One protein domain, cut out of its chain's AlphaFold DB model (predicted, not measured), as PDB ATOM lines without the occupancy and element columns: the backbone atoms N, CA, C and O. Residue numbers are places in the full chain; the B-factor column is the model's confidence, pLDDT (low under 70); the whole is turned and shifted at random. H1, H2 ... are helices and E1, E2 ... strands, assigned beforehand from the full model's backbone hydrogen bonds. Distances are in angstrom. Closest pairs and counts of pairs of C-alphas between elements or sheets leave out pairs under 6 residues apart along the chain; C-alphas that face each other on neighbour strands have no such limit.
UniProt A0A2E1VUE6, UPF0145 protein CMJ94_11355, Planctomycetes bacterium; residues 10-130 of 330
ATOM      1  N   VAL A  10     169.512 218.682 216.743       84.38
ATOM      2  CA  VAL A  10     169.913 219.660 215.724       84.38
ATOM      3  C   VAL A  10     168.681 220.442 215.295       84.38
ATOM      4  O   VAL A  10     167.689 219.831 214.903       84.38
ATOM      5  N   VAL A  11     168.738 221.770 215.378       81.31
ATOM      6  CA  VAL A  11     167.633 222.653 214.984       81.31
ATOM      7  C   VAL A  11     168.142 223.859 214.203       81.31
ATOM      8  O   VAL A  11     169.236 224.369 214.446       81.31
ATOM      9  N   SER A  12     167.323 224.336 213.270       85.25
ATOM     10  CA  SER A  12     167.569 225.571 212.518       85.25
ATOM     11  C   SER A  12     167.234 226.830 213.324       85.25
ATOM     12  O   SER A  12     167.688 227.920 212.985       85.25
ATOM     13  N   THR A  13     166.475 226.703 214.415       81.81
ATOM     14  CA  THR A  13     166.103 227.836 215.267       81.81
ATOM     15  C   THR A  13     167.274 228.297 216.148       81.81
ATOM     16  O   THR A  13     168.118 227.487 216.547       81.81
ATOM     17  N   PRO A  14     167.334 229.593 216.505       80.75
ATOM     18  CA  PRO A  14     168.387 230.135 217.367       80.75
ATOM     19  C   PRO A  14     168.225 229.767 218.846       80.75
ATOM     20  O   PRO A  14     169.130 229.997 219.645       80.75
ATOM     21  N   SER A  15     167.075 229.211 219.228       81.38
ATOM     22  CA  SER A  15     166.766 228.772 220.586       81.38
ATOM     23  C   SER A  15     165.712 227.669 220.576       81.38
ATOM     24  O   SER A  15     164.979 227.505 219.599       81.38
ATOM     25  N   ILE A  16     165.605 226.951 221.693       79.25
ATOM     26  CA  ILE A  16     164.531 225.991 221.960       79.25
ATOM     27  C   ILE A  16     163.657 226.571 223.072       79.25
ATOM     28  O   ILE A  16     164.161 226.946 224.133       79.25
ATOM     29  N   GLU A  17     162.350 226.657 222.834       73.81
ATOM     30  CA  GLU A  17     161.411 227.232 223.796       73.81
ATOM     31  C   GLU A  17     161.437 226.482 225.132       73.81
ATOM     32  O   GLU A  17     161.318 225.258 225.198       73.81
ATOM     33  N   GLY A  18     161.624 227.230 226.222       73.62
ATOM     34  CA  GLY A  18     161.692 226.668 227.570       73.62
ATOM     35  C   GLY A  18     162.943 225.843 227.884       73.62
ATOM     36  O   GLY A  18     163.032 225.292 228.974       73.62
ATOM     37  N   CYS A  19     163.915 225.764 226.976       78.31
ATOM     38  CA  CYS A  19     165.197 225.096 227.200       78.31
ATOM     39  C   CYS A  19     166.323 226.135 227.137       78.31
ATOM     40  O   CYS A  19     166.912 226.335 226.069       78.31
ATOM     41  N   PRO A  20     166.633 226.839 228.239       81.06
ATOM     42  CA  PRO A  20     167.701 227.826 228.223       81.06
ATOM     43  C   PRO A  20     169.056 227.165 227.936       81.06
ATOM     44  O   PRO A  20     169.360 226.066 228.413       81.06
ATOM     45  N   VAL A  21     169.895 227.865 227.168       88.94
ATOM     46  CA  VAL A  21     171.287 227.466 226.939       88.94
ATOM     47  C   VAL A  21     172.077 227.686 228.227       88.94
ATOM     48  O   VAL A  21     172.181 228.806 228.721       88.94
ATOM     49  N   THR A  22     172.658 226.618 228.763       90.12
ATOM     50  CA  THR A  22     173.495 226.652 229.970       90.12
ATOM     51  C   THR A  22     174.977 226.814 229.643       90.12
ATOM     52  O   THR A  22     175.737 227.326 230.465       90.12
ATOM     53  N   ARG A  23     175.408 226.408 228.440       91.12
ATOM     54  CA  ARG A  23     176.794 226.562 227.976       91.12
ATOM     55  C   ARG A  23     176.877 226.621 226.453       91.12
ATOM     56  O   ARG A  23     176.330 225.759 225.777       91.12
ATOM     57  N   TYR A  24     177.654 227.557 225.916       95.12
ATOM     58  CA  TYR A  24     178.053 227.551 224.507       95.12
ATOM     59  C   TYR A  24     179.365 226.774 224.357       95.12
ATOM     60  O   TYR A  24     180.364 227.114 224.990       95.12
ATOM     61  N   ALA A  25     179.353 225.697 223.573       90.81
ATOM     62  CA  ALA A  25     180.515 224.833 223.365       90.81
ATOM     63  C   ALA A  25     181.375 225.288 222.173       90.81
ATOM     64  O   ALA A  25     182.583 225.061 222.179       90.81
ATOM     65  N   GLY A  26     180.770 225.967 221.195       88.12
ATOM     66  CA  GLY A  26     181.467 226.603 220.076       88.12
ATOM     67  C   GLY A  26     180.768 226.390 218.736       88.12
ATOM     68  O   GLY A  26     179.760 225.695 218.647       88.12
ATOM     69  N   PHE A  27     181.309 227.000 217.687       94.19
ATOM     70  CA  PHE A  27     180.831 226.814 216.319       94.19
ATOM     71  C   PHE A  27     181.309 225.470 215.753       94.19
ATOM     72  O   PHE A  27     182.461 225.082 215.961       94.19
ATOM     73  N   VAL A  28     180.433 224.763 215.040       89.19
ATOM     74  CA  VAL A  28     180.718 223.461 214.425       89.19
ATOM     75  C   VAL A  28     180.334 223.471 212.954       89.19
ATOM     76  O   VAL A  28     179.336 224.066 212.562       89.19
ATOM     77  N   THR A  29     181.130 222.777 212.142       89.81
ATOM     78  CA  THR A  29     180.881 222.607 210.708       89.81
ATOM     79  C   THR A  29     181.164 221.179 210.278       89.81
ATOM     80  O   THR A  29     182.058 220.513 210.813       89.81
ATOM     81  N   ALA A  30     180.438 220.697 209.281       89.19
ATOM     82  CA  ALA A  30     180.625 219.389 208.673       89.19
ATOM     83  C   ALA A  30     180.362 219.465 207.171       89.19
ATOM     84  O   ALA A  30     179.614 220.322 206.705       89.19
ATOM     85  N   ARG A  31     181.024 218.598 206.400       86.44
ATOM     86  CA  ARG A  31     180.867 218.540 204.945       86.44
ATOM     87  C   ARG A  31     180.832 217.088 204.485       86.44
ATOM     88  O   ARG A  31     181.666 216.298 204.922       86.44
ATOM     89  N   ALA A  32     179.923 216.779 203.573       83.19
ATOM     90  CA  ALA A  32     179.873 215.525 202.832       83.19
ATOM     91  C   ALA A  32     180.066 215.830 201.342       83.19
ATOM     92  O   ALA A  32     179.499 216.792 200.834       83.19
ATOM     93  N   VAL A  33     180.893 215.052 200.641       79.38
ATOM     94  CA  VAL A  33     181.201 215.282 199.220       79.38
ATOM     95  C   VAL A  33     180.752 214.086 198.392       79.38
ATOM     96  O   VAL A  33     181.237 212.974 198.578       79.38
ATOM     97  N   LEU A  34     179.863 214.349 197.444       73.44
ATOM     98  CA  LEU A  34     179.418 213.445 196.393       73.44
ATOM     99  C   LEU A  34     180.408 213.517 195.224       73.44
ATOM    100  O   LEU A  34     180.634 214.575 194.628       73.44
ATOM    101  N   GLY A  35     181.037 212.382 194.922       68.19
ATOM    102  CA  GLY A  35     182.066 212.270 193.889       68.19
ATOM    103  C   GLY A  35     181.513 212.150 192.463       68.19
ATOM    104  O   GLY A  35     180.388 211.707 192.245       68.19
ATOM    105  N   ALA A  36     182.364 212.451 191.477       63.09
ATOM    106  CA  ALA A  36     182.030 212.437 190.045       63.09
ATOM    107  C   ALA A  36     181.465 211.111 189.525       63.09
ATOM    108  O   ALA A  36     180.687 211.115 188.575       63.09
ATOM    109  N   GLY A  37     181.873 209.986 190.120       59.16
ATOM    110  CA  GLY A  37     181.367 208.658 189.757       59.16
ATOM    111  C   GLY A  37     179.878 208.517 190.060       59.16
ATOM    112  O   GLY A  37     179.116 208.161 189.174       59.16
ATOM    113  N   VAL A  38     179.463 208.929 191.261       60.06
ATOM    114  CA  VAL A  38     178.066 208.887 191.720       60.06
ATOM    115  C   VAL A  38     177.194 209.793 190.844       60.06
ATOM    116  O   VAL A  38     176.214 209.337 190.265       60.06
ATOM    117  N   LEU A  39     177.631 211.036 190.599       58.66
ATOM    118  CA  LEU A  39     176.944 211.967 189.689       58.66
ATOM    119  C   LEU A  39     176.821 211.439 188.246       58.66
ATOM    120  O   LEU A  39     175.799 211.653 187.592       58.66
ATOM    121  N   LYS A  40     177.854 210.763 187.729       57.69
ATOM    122  CA  LYS A  40     177.861 210.208 186.367       57.69
ATOM    123  C   LYS A  40     176.926 209.007 186.236       57.69
ATOM    124  O   LYS A  40     176.207 208.920 185.241       57.69
ATOM    125  N   ASP A  41     176.921 208.122 187.225       57.28
ATOM    126  CA  ASP A  41     176.057 206.939 187.251       57.28
ATOM    127  C   ASP A  41     174.579 207.347 187.384       57.28
ATOM    128  O   ASP A  41     173.708 206.784 186.718       57.28
ATOM    129  N   MET A  42     174.302 208.423 188.126       57.94
ATOM    130  CA  MET A  42     172.980 209.052 188.199       57.94
ATOM    131  C   MET A  42     172.556 209.706 186.876       57.94
ATOM    132  O   MET A  42     171.411 209.549 186.450       57.94
ATOM    133  N   GLY A  43     173.467 210.413 186.196       51.66
ATOM    134  CA  GLY A  43     173.208 211.014 184.882       51.66
ATOM    135  C   GLY A  43     172.930 209.976 183.786       51.66
ATOM    136  O   GLY A  43     172.110 210.220 182.902       51.66
ATOM    137  N   ALA A  44     173.561 208.801 183.870       50.34
ATOM    138  CA  ALA A  44     173.297 207.678 182.972       50.34
ATOM    139  C   ALA A  44     171.900 207.073 183.200       50.34
ATOM    140  O   ALA A  44     171.186 206.822 182.234       50.34
ATOM    141  N   TRP A  45     171.472 206.929 184.459       43.00
ATOM    142  CA  TRP A  45     170.124 206.462 184.823       43.00
ATOM    143  C   TRP A  45     169.014 207.416 184.352       43.00
ATOM    144  O   TRP A  45     167.925 206.999 183.963       43.00
ATOM    145  N   PHE A  46     169.310 208.716 184.347       44.25
ATOM    146  CA  PHE A  46     168.404 209.774 183.913       44.25
ATOM    147  C   PHE A  46     168.200 209.857 182.399       44.25
ATOM    148  O   PHE A  46     167.128 210.256 181.947       44.25
ATOM    149  N   SER A  47     169.213 209.482 181.615       46.28
ATOM    150  CA  SER A  47     169.127 209.493 180.152       46.28
ATOM    151  C   SER A  47     168.129 208.461 179.610       46.28
ATOM    152  O   SER A  47     167.626 208.647 178.502       46.28
ATOM    153  N   ASP A  48     167.825 207.411 180.381       44.84
ATOM    154  CA  ASP A  48     166.950 206.308 179.964       44.84
ATOM    155  C   ASP A  48     165.504 206.437 180.489       44.84
ATOM    156  O   ASP A  48     164.614 205.714 180.036       44.84
ATOM    157  N   MET A  49     165.226 207.373 181.409       42.50
ATOM    158  CA  MET A  49     163.950 207.452 182.131       42.50
ATOM    159  C   MET A  49     163.210 208.770 181.851       42.50
ATOM    160  O   MET A  49     163.354 209.776 182.545       42.50
ATOM    161  N   ALA A  50     162.374 208.764 180.813       38.69
ATOM    162  CA  ALA A  50     161.441 209.848 180.529       38.69
ATOM    163  C   ALA A  50     160.313 209.903 181.587       38.69
ATOM    164  O   ALA A  50     159.283 209.254 181.432       38.69
ATOM    165  N   GLY A  51     160.493 210.726 182.628       45.09
ATOM    166  CA  GLY A  51     159.409 211.309 183.436       45.09
ATOM    167  C   GLY A  51     159.107 210.657 184.796       45.09
ATOM    168  O   GLY A  51     158.610 209.538 184.859       45.09
ATOM    169  N   GLY A  52     159.287 211.435 185.876       39.88
ATOM    170  CA  GLY A  52     158.719 211.185 187.212       39.88
ATOM    171  C   GLY A  52     159.755 211.055 188.336       39.88
ATOM    172  O   GLY A  52     160.244 209.959 188.551       39.88
ATOM    173  N   ARG A  53     160.026 212.169 189.045       46.41
ATOM    174  CA  ARG A  53     160.973 212.385 190.172       46.41
ATOM    175  C   ARG A  53     162.378 211.792 190.010       46.41
ATOM    176  O   ARG A  53     162.603 210.646 189.647       46.41
ATOM    177  N   ALA A  54     163.354 212.614 190.353       48.44
ATOM    178  CA  ALA A  54     164.773 212.357 190.220       48.44
ATOM    179  C   ALA A  54     165.305 211.360 191.260       48.44
ATOM    180  O   ALA A  54     166.249 211.694 191.967       48.44
ATOM    181  N   GLY A  55     164.707 210.172 191.405       53.91
ATOM    182  CA  GLY A  55     164.897 209.302 192.576       53.91
ATOM    183  C   GLY A  55     166.360 209.068 192.969       53.91
ATOM    184  O   GLY A  55     166.687 209.134 194.146       53.91
ATOM    185  N   GLY A  56     167.259 208.886 191.995       55.78
ATOM    186  CA  GLY A  56     168.689 208.705 192.267       55.78
ATOM    187  C   GLY A  56     169.433 209.973 192.708       55.78
ATOM    188  O   GLY A  56     170.358 209.880 193.501       55.78
ATOM    189  N   TYR A  57     169.041 211.159 192.230       59.12
ATOM    190  CA  TYR A  57     169.696 212.424 192.596       59.12
ATOM    191  C   TYR A  57     169.205 212.984 193.923       59.12
ATOM    192  O   TYR A  57     170.018 213.417 194.736       59.12
ATOM    193  N   GLU A  58     167.897 212.927 194.162       63.97
ATOM    194  CA  GLU A  58     167.310 213.314 195.447       63.97
ATOM    195  C   GLU A  58     167.825 212.409 196.580       63.97
ATOM    196  O   GLU A  58     168.266 212.930 197.600       63.97
ATOM    197  N   ALA A  59     167.876 211.084 196.378       67.00
ATOM    198  CA  ALA A  59     168.339 210.144 197.404       67.00
ATOM    199  C   ALA A  59     169.820 210.328 197.781       67.00
ATOM    200  O   ALA A  59     170.181 210.246 198.953       67.00
ATOM    201  N   GLU A  60     170.692 210.600 196.808       68.00
ATOM    202  CA  GLU A  60     172.119 210.832 197.068       68.00
ATOM    203  C   GLU A  60     172.365 212.182 197.761       68.00
ATOM    204  O   GLU A  60     173.208 212.285 198.652       68.00
ATOM    205  N   LEU A  61     171.590 213.219 197.421       74.38
ATOM    206  CA  LEU A  61     171.612 214.495 198.144       74.38
ATOM    207  C   LEU A  61     171.113 214.365 199.582       74.38
ATOM    208  O   LEU A  61     171.706 214.952 200.491       74.38
ATOM    209  N   GLU A  62     170.035 213.615 199.789       78.81
ATOM    210  CA  GLU A  62     169.495 213.318 201.113       78.81
ATOM    211  C   GLU A  62     170.532 212.554 201.944       78.81
ATOM    212  O   GLU A  62     170.888 212.999 203.033       78.81
ATOM    213  N   SER A  63     171.142 211.509 201.377       75.94
ATOM    214  CA  SER A  63     172.204 210.743 202.037       75.94
ATOM    215  C   SER A  63     173.432 211.595 202.385       75.94
ATOM    216  O   SER A  63     173.986 211.490 203.485       75.94
ATOM    217  N   ALA A  64     173.855 212.491 201.488       79.12
ATOM    218  CA  ALA A  64     174.946 213.421 201.765       79.12
ATOM    219  C   ALA A  64     174.579 214.433 202.863       79.12
ATOM    220  O   ALA A  64     175.422 214.768 203.698       79.12
ATOM    221  N   THR A  65     173.327 214.889 202.898       81.75
ATOM    222  CA  THR A  65     172.813 215.784 203.942       81.75
ATOM    223  C   THR A  65     172.793 215.094 205.301       81.75
ATOM    224  O   THR A  65     173.319 215.645 206.268       81.75
ATOM    225  N   GLU A  66     172.272 213.869 205.378       85.81
ATOM    226  CA  GLU A  66     172.296 213.056 206.597       85.81
ATOM    227  C   GLU A  66     173.729 212.830 207.086       85.81
ATOM    228  O   GLU A  66     174.031 213.076 208.251       85.81
ATOM    229  N   THR A  67     174.643 212.479 206.175       82.00
ATOM    230  CA  THR A  67     176.065 212.286 206.494       82.00
ATOM    231  C   THR A  67     176.697 213.558 207.066       82.00
ATOM    232  O   THR A  67     177.449 213.501 208.042       82.00
ATOM    233  N   ALA A  68     176.400 214.724 206.483       83.38
ATOM    234  CA  ALA A  68     176.897 216.003 206.982       83.38
ATOM    235  C   ALA A  68     176.327 216.327 208.373       83.38
ATOM    236  O   ALA A  68     177.075 216.745 209.255       83.38
ATOM    237  N   LEU A  69     175.029 216.098 208.595       88.50
ATOM    238  CA  LEU A  69     174.381 216.325 209.889       88.50
ATOM    239  C   LEU A  69     174.882 215.363 210.972       88.50
ATOM    240  O   LEU A  69     175.079 215.782 212.111       88.50
ATOM    241  N   ASP A  70     175.147 214.102 210.641       87.69
ATOM    242  CA  ASP A  70     175.693 213.123 211.584       87.69
ATOM    243  C   ASP A  70     177.116 213.472 212.019       87.69
ATOM    244  O   ASP A  70     177.442 213.416 213.210       87.69
ATOM    245  N   GLU A  71     177.955 213.918 211.087       85.62
ATOM    246  CA  GLU A  71     179.294 214.401 211.420       85.62
ATOM    247  C   GLU A  71     179.232 215.711 212.228       85.62
ATOM    248  O   GLU A  71     180.034 215.919 213.144       85.62
ATOM    249  N   LEU A  72     178.243 216.574 211.961       90.31
ATOM    250  CA  LEU A  72     177.980 217.774 212.760       90.31
ATOM    251  C   LEU A  72     177.611 217.409 214.207       90.31
ATOM    252  O   LEU A  72     178.183 217.970 215.147       90.31
ATOM    253  N   ARG A  73     176.713 216.429 214.392       89.94
ATOM    254  CA  ARG A  73     176.328 215.886 215.707       89.94
ATOM    255  C   ARG A  73     177.541 215.327 216.435       89.94
ATOM    256  O   ARG A  73     177.792 215.704 217.575       89.94
ATOM    257  N   ARG A  74     178.342 214.498 215.766       90.00
ATOM    258  CA  ARG A  74     179.546 213.898 216.353       90.00
ATOM    259  C   ARG A  74     180.547 214.955 216.820       90.00
ATOM    260  O   ARG A  74     181.116 214.835 217.903       90.00
ATOM    261  N   LYS A  75     180.759 216.016 216.036       87.56
ATOM    262  CA  LYS A  75     181.624 217.135 216.445       87.56
ATOM    263  C   LYS A  75     181.069 217.870 217.660       87.56
ATOM    264  O   LYS A  75     181.836 218.201 218.561       87.56
ATOM    265  N   ALA A  76     179.758 218.085 217.720       90.75
ATOM    266  CA  ALA A  76     179.111 218.665 218.891       90.75
ATOM    267  C   ALA A  76     179.266 217.769 220.139       90.75
ATOM    268  O   ALA A  76     179.610 218.275 221.209       90.75
ATOM    269  N   GLU A  77     179.125 216.446 220.003       89.38
ATOM    270  CA  GLU A  77     179.346 215.488 221.100       89.38
ATOM    271  C   GLU A  77     180.776 215.546 221.642       89.38
ATOM    272  O   GLU A  77     180.975 215.572 222.856       89.38
ATOM    273  N   VAL A  78     181.778 215.636 220.759       91.69
ATOM    274  CA  VAL A  78     183.190 215.784 221.159       91.69
ATOM    275  C   VAL A  78     183.411 217.057 221.987       91.69
ATOM    276  O   VAL A  78     184.234 217.062 222.900       91.69
ATOM    277  N   LEU A  79     182.649 218.122 221.721       88.00
ATOM    278  CA  LEU A  79     182.671 219.367 222.499       88.00
ATOM    279  C   LEU A  79     181.826 219.299 223.788       88.00
ATOM    280  O   LEU A  79     181.721 220.292 224.521       88.00
ATOM    281  N   GLY A  80     181.208 218.150 224.076       88.25
ATOM    282  CA  GLY A  80     180.309 217.944 225.210       88.25
ATOM    283  C   GLY A  80     179.011 218.744 225.097       88.25
ATOM    284  O   GLY A  80     178.476 219.179 226.119       88.25
ATOM    285  N   ALA A  81     178.565 219.038 223.875       91.31
ATOM    286  CA  ALA A  81     177.276 219.660 223.603       91.31
ATOM    287  C   ALA A  81     176.182 218.591 223.482       91.31
ATOM    288  O   ALA A  81     176.446 217.468 223.060       91.31
ATOM    289  N   ASN A  82     174.950 218.952 223.839       81.19
ATOM    290  CA  ASN A  82     173.766 218.103 223.662       81.19
ATOM    291  C   ASN A  82     172.797 218.664 222.607       81.19
ATOM    292  O   ASN A  82     171.778 218.040 222.313       81.19
ATOM    293  N   CYS A  83     173.110 219.828 222.032       89.88
ATOM    294  CA  CYS A  83     172.322 220.451 220.983       89.88
ATOM    295  C   CYS A  83     173.202 221.279 220.027       89.88
ATOM    296  O   CYS A  83     174.254 221.785 220.423       89.88
ATOM    297  N   VAL A  84     172.771 221.424 218.773       90.81
ATOM    298  CA  VAL A  84     173.289 222.395 217.801       90.81
ATOM    299  C   VAL A  84     172.141 223.306 217.364       90.81
ATOM    300  O   VAL A  84     171.134 222.822 216.847       90.81
ATOM    301  N   LEU A  85     172.299 224.610 217.590       89.44
ATOM    302  CA  LEU A  85     171.333 225.657 217.240       89.44
ATOM    303  C   LEU A  85     171.741 226.380 215.954       89.44
ATOM    304  O   LEU A  85     172.921 226.369 215.582       89.44
ATOM    305  N   SER A  86     170.776 227.067 215.337       89.19
ATOM    306  CA  SER A  86     170.967 227.864 214.117       89.19
ATOM    307  C   SER A  86     171.640 227.076 212.996       89.19
ATOM    308  O   SER A  86     172.566 227.574 212.354       89.19
ATOM    309  N   VAL A  87     171.218 225.825 212.798       86.81
ATOM    310  CA  VAL A  87     171.807 224.986 211.758       86.81
ATOM    311  C   VAL A  87     171.363 225.425 210.368       86.81
ATOM    312  O   VAL A  87     170.170 225.533 210.095       86.81
ATOM    313  N   SER A  88     172.346 225.624 209.492       88.94
ATOM    314  CA  SER A  88     172.171 225.892 208.065       88.94
ATOM    315  C   SER A  88     172.819 224.780 207.247       88.94
ATOM    316  O   SER A  88     173.889 224.283 207.607       88.94
ATOM    317  N   VAL A  89     172.160 224.374 206.160       84.56
ATOM    318  CA  VAL A  89     172.657 223.367 205.217       84.56
ATOM    319  C   VAL A  89     172.728 223.997 203.835       84.56
ATOM    320  O   VAL A  89     171.738 224.521 203.333       84.56
ATOM    321  N   GLN A  90     173.901 223.935 203.217       81.50
ATOM    322  CA  GLN A  90     174.175 224.514 201.908       81.50
ATOM    323  C   GLN A  90     174.728 223.451 200.968       81.50
ATOM    324  O   GLN A  90     175.552 222.621 201.357       81.50
ATOM    325  N   THR A  91     174.287 223.482 199.714       77.44
ATOM    326  CA  THR A  91     174.804 222.614 198.658       77.44
ATOM    327  C   THR A  91     175.684 223.427 197.716       77.44
ATOM    328  O   THR A  91     175.312 224.494 197.235       77.44
ATOM    329  N   GLU A  92     176.887 222.928 197.454       74.75
ATOM    330  CA  GLU A  92     177.897 223.588 196.638       74.75
ATOM    331  C   GLU A  92     178.329 222.660 195.500       74.75
ATOM    332  O   GLU A  92     178.806 221.546 195.724       74.75
ATOM    333  N   ALA A  93     178.219 223.125 194.258       72.81
ATOM    334  CA  ALA A  93     178.799 222.425 193.120       72.81
ATOM    335  C   ALA A  93     180.308 222.711 193.042       72.81
ATOM    336  O   ALA A  93     180.731 223.862 192.946       72.81
ATOM    337  N   ILE A  94     181.129 221.659 193.043       67.12
ATOM    338  CA  ILE A  94     182.589 221.743 192.952       67.12
ATOM    339  C   ILE A  94     183.035 221.147 191.609       67.12
ATOM    340  O   ILE A  94     183.093 219.931 191.409       67.12
ATOM    341  N   GLY A  95     183.365 222.016 190.656       62.28
ATOM    342  CA  GLY A  95     183.852 221.614 189.336       62.28
ATOM    343  C   GLY A  95     183.975 222.793 188.376       62.28
ATOM    344  O   GLY A  95     183.306 223.806 188.537       62.28
ATOM    345  N   GLY A  96     184.863 222.672 187.384       61.09
ATOM    346  CA  GLY A  96     184.979 223.635 186.283       61.09
ATOM    347  C   GLY A  96     183.853 223.465 185.252       61.09
ATOM    348  O   GLY A  96     182.699 223.272 185.602       61.09
ATOM    349  N   LYS A  97     184.183 223.474 183.950       46.00
ATOM    350  CA  LYS A  97     183.214 223.364 182.828       46.00
ATOM    351  C   LYS A  97     182.312 222.109 182.831       46.00
ATOM    352  O   LYS A  97     181.420 222.015 181.994       46.00
ATOM    353  N   SER A  98     182.529 221.163 183.738       52.19
ATOM    354  CA  SER A  98     181.687 219.990 183.980       52.19
ATOM    355  C   SER A  98     181.455 219.853 185.488       52.19
ATOM    356  O   SER A  98     182.438 219.812 186.232       52.19
ATOM    357  N   LEU A  99     180.192 219.763 185.929       56.25
ATOM    358  CA  LEU A  99     179.816 219.428 187.311       56.25
ATOM    359  C   LEU A  99     180.447 218.083 187.693       56.25
ATOM    360  O   LEU A  99     179.957 217.026 187.305       56.25
ATOM    361  N   SER A 100     181.579 218.126 188.396       60.56
ATOM    362  CA  SER A 100     182.330 216.926 188.764       60.56
ATOM    363  C   SER A 100     182.055 216.469 190.187       60.56
ATOM    364  O   SER A 100     182.216 215.296 190.471       60.56
ATOM    365  N   MET A 101     181.688 217.356 191.104       68.06
ATOM    366  CA  MET A 101     181.451 217.002 192.502       68.06
ATOM    367  C   MET A 101     180.374 217.911 193.079       68.06
ATOM    368  O   MET A 101     180.221 219.052 192.637       68.06
ATOM    369  N   LEU A 102     179.651 217.419 194.076       74.12
ATOM    370  CA  LEU A 102     178.711 218.212 194.856       74.12
ATOM    371  C   LEU A 102     179.064 218.044 196.328       74.12
ATOM    372  O   LEU A 102     179.270 216.930 196.791       74.12
ATOM    373  N   ALA A 103     179.189 219.139 197.059       78.25
ATOM    374  CA  ALA A 103     179.413 219.116 198.492       78.25
ATOM    375  C   ALA A 103     178.171 219.623 199.216       78.25
ATOM    376  O   ALA A 103     177.601 220.636 198.832       78.25
ATOM    377  N   VAL A 104     177.781 218.934 200.278       82.69
ATOM    378  CA  VAL A 104     176.788 219.410 201.237       82.69
ATOM    379  C   VAL A 104     177.540 219.855 202.480       82.69
ATOM    380  O   VAL A 104     178.290 219.072 203.063       82.69
ATOM    381  N   ALA A 105     177.389 221.117 202.854       82.31
ATOM    382  CA  ALA A 105     177.965 221.703 204.051       82.31
ATOM    383  C   ALA A 105     176.861 221.970 205.074       82.31
ATOM    384  O   ALA A 105     175.813 222.499 204.722       82.31
ATOM    385  N   ALA A 106     177.106 221.617 206.331       89.94
ATOM    386  CA  ALA A 106     176.242 221.940 207.453       89.94
ATOM    387  C   ALA A 106     177.041 222.714 208.503       89.94
ATOM    388  O   ALA A 106     178.184 222.359 208.808       89.94
ATOM    389  N   GLU A 107     176.447 223.758 209.066       89.62
ATOM    390  CA  GLU A 107     177.080 224.607 210.075       89.62
ATOM    391  C   GLU A 107     176.095 225.031 211.156       89.62
ATOM    392  O   GLU A 107     174.897 225.093 210.903       89.62
ATOM    393  N   GLY A 108     176.590 225.307 212.363       94.88
ATOM    394  CA  GLY A 108     175.766 225.776 213.476       94.88
ATOM    395  C   GLY A 108     176.552 225.966 214.771       94.88
ATOM    396  O   GLY A 108     177.778 225.837 214.811       94.88
ATOM    397  N   THR A 109     175.844 226.265 215.860       94.06
ATOM    398  CA  THR A 109     176.460 226.502 217.176       94.06
ATOM    399  C   THR A 109     176.153 225.362 218.138       94.06
ATOM    400  O   THR A 109     175.003 225.156 218.517       94.06
ATOM    401  N   ALA A 110     177.185 224.638 218.570       95.56
ATOM    402  CA  ALA A 110     177.083 223.581 219.564       95.56
ATOM    403  C   ALA A 110     176.901 224.175 220.970       95.56
ATOM    404  O   ALA A 110     177.678 225.028 221.416       95.56
ATOM    405  N   VAL A 111     175.881 223.707 221.683       90.88
ATOM    406  CA  VAL A 111     175.467 224.211 222.995       90.88
ATOM    407  C   VAL A 111     175.055 223.080 223.943       90.88
ATOM    408  O   VAL A 111     174.740 221.963 223.534       90.88
ATOM    409  N   VAL A 112     175.044 223.384 225.238       89.06
ATOM    410  CA  VAL A 112     174.378 222.586 226.264       89.06
ATOM    411  C   VAL A 112     173.092 223.301 226.647       89.06
ATOM    412  O   VAL A 112     173.136 224.450 227.085       89.06
ATOM    413  N   VAL A 113     171.959 222.630 226.488       86.06
ATOM    414  CA  VAL A 113     170.640 223.103 226.930       86.06
ATOM    415  C   VAL A 113     170.129 222.248 228.084       86.06
ATOM    416  O   VAL A 113     170.422 221.051 228.159       86.06
ATOM    417  N   ASP A 114     169.370 222.863 228.988       79.38
ATOM    418  CA  ASP A 114     168.663 222.148 230.052       79.38
ATOM    419  C   ASP A 114     167.230 221.822 229.613       79.38
ATOM    420  O   ASP A 114     166.343 222.675 229.631       79.38
ATOM    421  N   PHE A 115     167.002 220.567 229.224       70.12
ATOM    422  CA  PHE A 115     165.681 220.086 228.812       70.12
ATOM    423  C   PHE A 115     164.702 219.907 229.985       70.12
ATOM    424  O   PHE A 115     163.518 219.690 229.751       70.12
ATOM    425  N   GLN A 116     165.150 219.962 231.245       59.06
ATOM    426  CA  GLN A 116     164.274 219.763 232.410       59.06
ATOM    427  C   GLN A 116     163.461 221.016 232.773       59.06
ATOM    428  O   GLN A 116     162.523 220.919 233.561       59.06
ATOM    429  N   GLN A 117     163.788 222.178 232.198       46.88
ATOM    430  CA  GLN A 117     163.095 223.447 232.459       46.88
ATOM    431  C   GLN A 117     161.994 223.776 231.438       46.88
ATOM    432  O   GLN A 117     161.356 224.824 231.548       46.88
ATOM    433  N   SER A 118     161.714 222.882 230.481       38.97
ATOM    434  CA  SER A 118     160.649 223.111 229.504       38.97
ATOM    435  C   SER A 118     159.272 223.184 230.179       38.97
ATOM    436  O   SER A 118     158.895 222.249 230.887       38.97
ATOM    437  N   PRO A 119     158.438 224.197 229.871       38.00
ATOM    438  CA  PRO A 119     157.034 224.233 230.285       38.00
ATOM    439  C   PRO A 119     156.188 223.127 229.619       38.00
ATOM    440  O   PRO A 119     155.027 222.933 229.976       38.00
ATOM    441  N   HIS A 120     156.772 222.359 228.688       37.91
ATOM    442  CA  HIS A 120     156.157 221.233 227.986       37.91
ATOM    443  C   HIS A 120     156.848 219.900 228.355       37.91
ATOM    444  O   HIS A 120     157.767 219.462 227.657       37.91
ATOM    445  N   PRO A 121     156.403 219.200 229.423       37.81
ATOM    446  CA  PRO A 121     157.045 217.982 229.940       37.81
ATOM    447  C   PRO A 121     157.072 216.788 228.963       37.81
ATOM    448  O   PRO A 121     157.734 215.790 229.240       37.81
ATOM    449  N   GLY A 122     156.387 216.870 227.816       37.47
ATOM    450  CA  GLY A 122     156.440 215.861 226.752       37.47
ATOM    451  C   GLY A 122     157.768 215.835 225.986       37.47
ATOM    452  O   GLY A 122     158.261 214.754 225.667       37.47
ATOM    453  N   VAL A 123     158.394 216.997 225.758       36.66
ATOM    454  CA  VAL A 123     159.649 217.112 224.986       36.66
ATOM    455  C   VAL A 123     160.836 216.598 225.801       36.66
ATOM    456  O   VAL A 123     161.615 215.773 225.325       36.66
ATOM    457  N   ALA A 124     160.910 216.986 227.077       37.00
ATOM    458  CA  ALA A 124     161.924 216.514 228.020       37.00
ATOM    459  C   ALA A 124     161.927 214.980 228.167       37.00
ATOM    460  O   ALA A 124     162.983 214.357 228.287       37.00
ATOM    461  N   ARG A 125     160.739 214.357 228.118       36.97
ATOM    462  CA  ARG A 125     160.562 212.902 228.225       36.97
ATOM    463  C   ARG A 125     160.953 212.159 226.947       36.97
ATOM    464  O   ARG A 125     161.525 211.081 227.055       36.97
ATOM    465  N   ALA A 126     160.671 212.729 225.773       36.75
ATOM    466  CA  ALA A 126     160.999 212.145 224.470       36.75
ATOM    467  C   ALA A 126     162.507 212.191 224.158       36.75
ATOM    468  O   ALA A 126     163.050 211.246 223.585       36.75
ATOM    469  N   VAL A 127     163.194 213.258 224.583       39.72
ATOM    470  CA  VAL A 127     164.653 213.404 224.441       39.72
ATOM    471  C   VAL A 127     165.398 212.496 225.427       39.72
ATOM    472  O   VAL A 127     166.339 211.809 225.039       39.72
ATOM    473  N   ALA A 128     164.952 212.416 226.686       41.16
ATOM    474  CA  ALA A 128     165.608 211.595 227.710       41.16
ATOM    475  C   ALA A 128     165.436 210.074 227.510       41.16
ATOM    476  O   ALA A 128     166.253 209.300 228.003       41.16
ATOM    477  N   SER A 129     164.391 209.627 226.806       38.53
ATOM    478  CA  SER A 129     164.133 208.201 226.556       38.53
ATOM    479  C   SER A 129     164.782 207.661 225.275       38.53
ATOM    480  O   SER A 129     164.660 206.466 225.003       38.53
ATOM    481  N   GLY A 130     165.432 208.510 224.465       32.59
ATOM    482  CA  GLY A 130     165.907 208.130 223.128       32.59
ATOM    483  C   GLY A 130     164.774 207.763 222.158       32.59
ATOM    484  O   GLY A 130     165.028 207.171 221.112       32.59
TER     485      GLY A 130
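AT A GLANCE: This is residues 10 to 130 of the 330 residues of the protein "UPF0145 protein CMJ94_11355" of Planctomycetes bacterium (UniProt A0A2E1VUE6). A twisted three-stranded sheet, E1 E3 E2, curls round one long helix, H2, in two layers; at one end of this elongated body H1 makes a helical hairpin with H2, which runs back along the sheet, and small H3 lies off the other end. The 121 printed residues run E1 H1 H2 E2 E3 H3, mixed class, sheet order E1 E3 E2, antiparallel. The whole is loose, radius of gyration of the C-alphas 18.4 A, spanning 55 by 29 by 20 A.

HOW THE PARTS SIT: E1, residues 21 to 34, is antiparallel to E3, residues 101 to 113; N 28 and O 108 are 2.9 A apart. E3 pairs with E2, residues 83 to 94; N 90 and O 105 are 2.8 A apart. H2, residues 55 to 78, is on the sheet; its closest C-alphas to E1 are Ala 68 and Ala 32, 5.1 A. E1, H1 H2, E2 make a split strand-helix-strand unit, two strands running the same way with helices between, its crossover right-handed. H1, residues 36 to 47, only grazes the sheet; it forms a hairpin with H2, touching residues 56 to 57 alone, closest C-alphas Met 42 and Gly 56, 5.9 A. H3, residues 121 to 128, is apart from H2. Every O i to N i+4 pair is within hydrogen-bond range in H1 and H2, 3 of 4 in H3.

IN THESE COORDINATES: E1 begins at C-alpha 21 (171.287, 227.466, 226.939), spans 34.6 A and bends by 65 degrees at residue 24. H2 spans 34.5 A, E3 36.6 A. E2 bends by 70 degrees at residue 86. H3 ends at C-alpha 128 (165.608, 211.595, 227.710).

THE WHOLE: The C-alphas of Asp 48 and Gln 117 are the farthest apart, 55.4 A. The printed part has no cut and no long link; residues 47 to 53 stand free. pLDDT is under 70 at residues 35 to 60, 94 to 101 and 116 to 130.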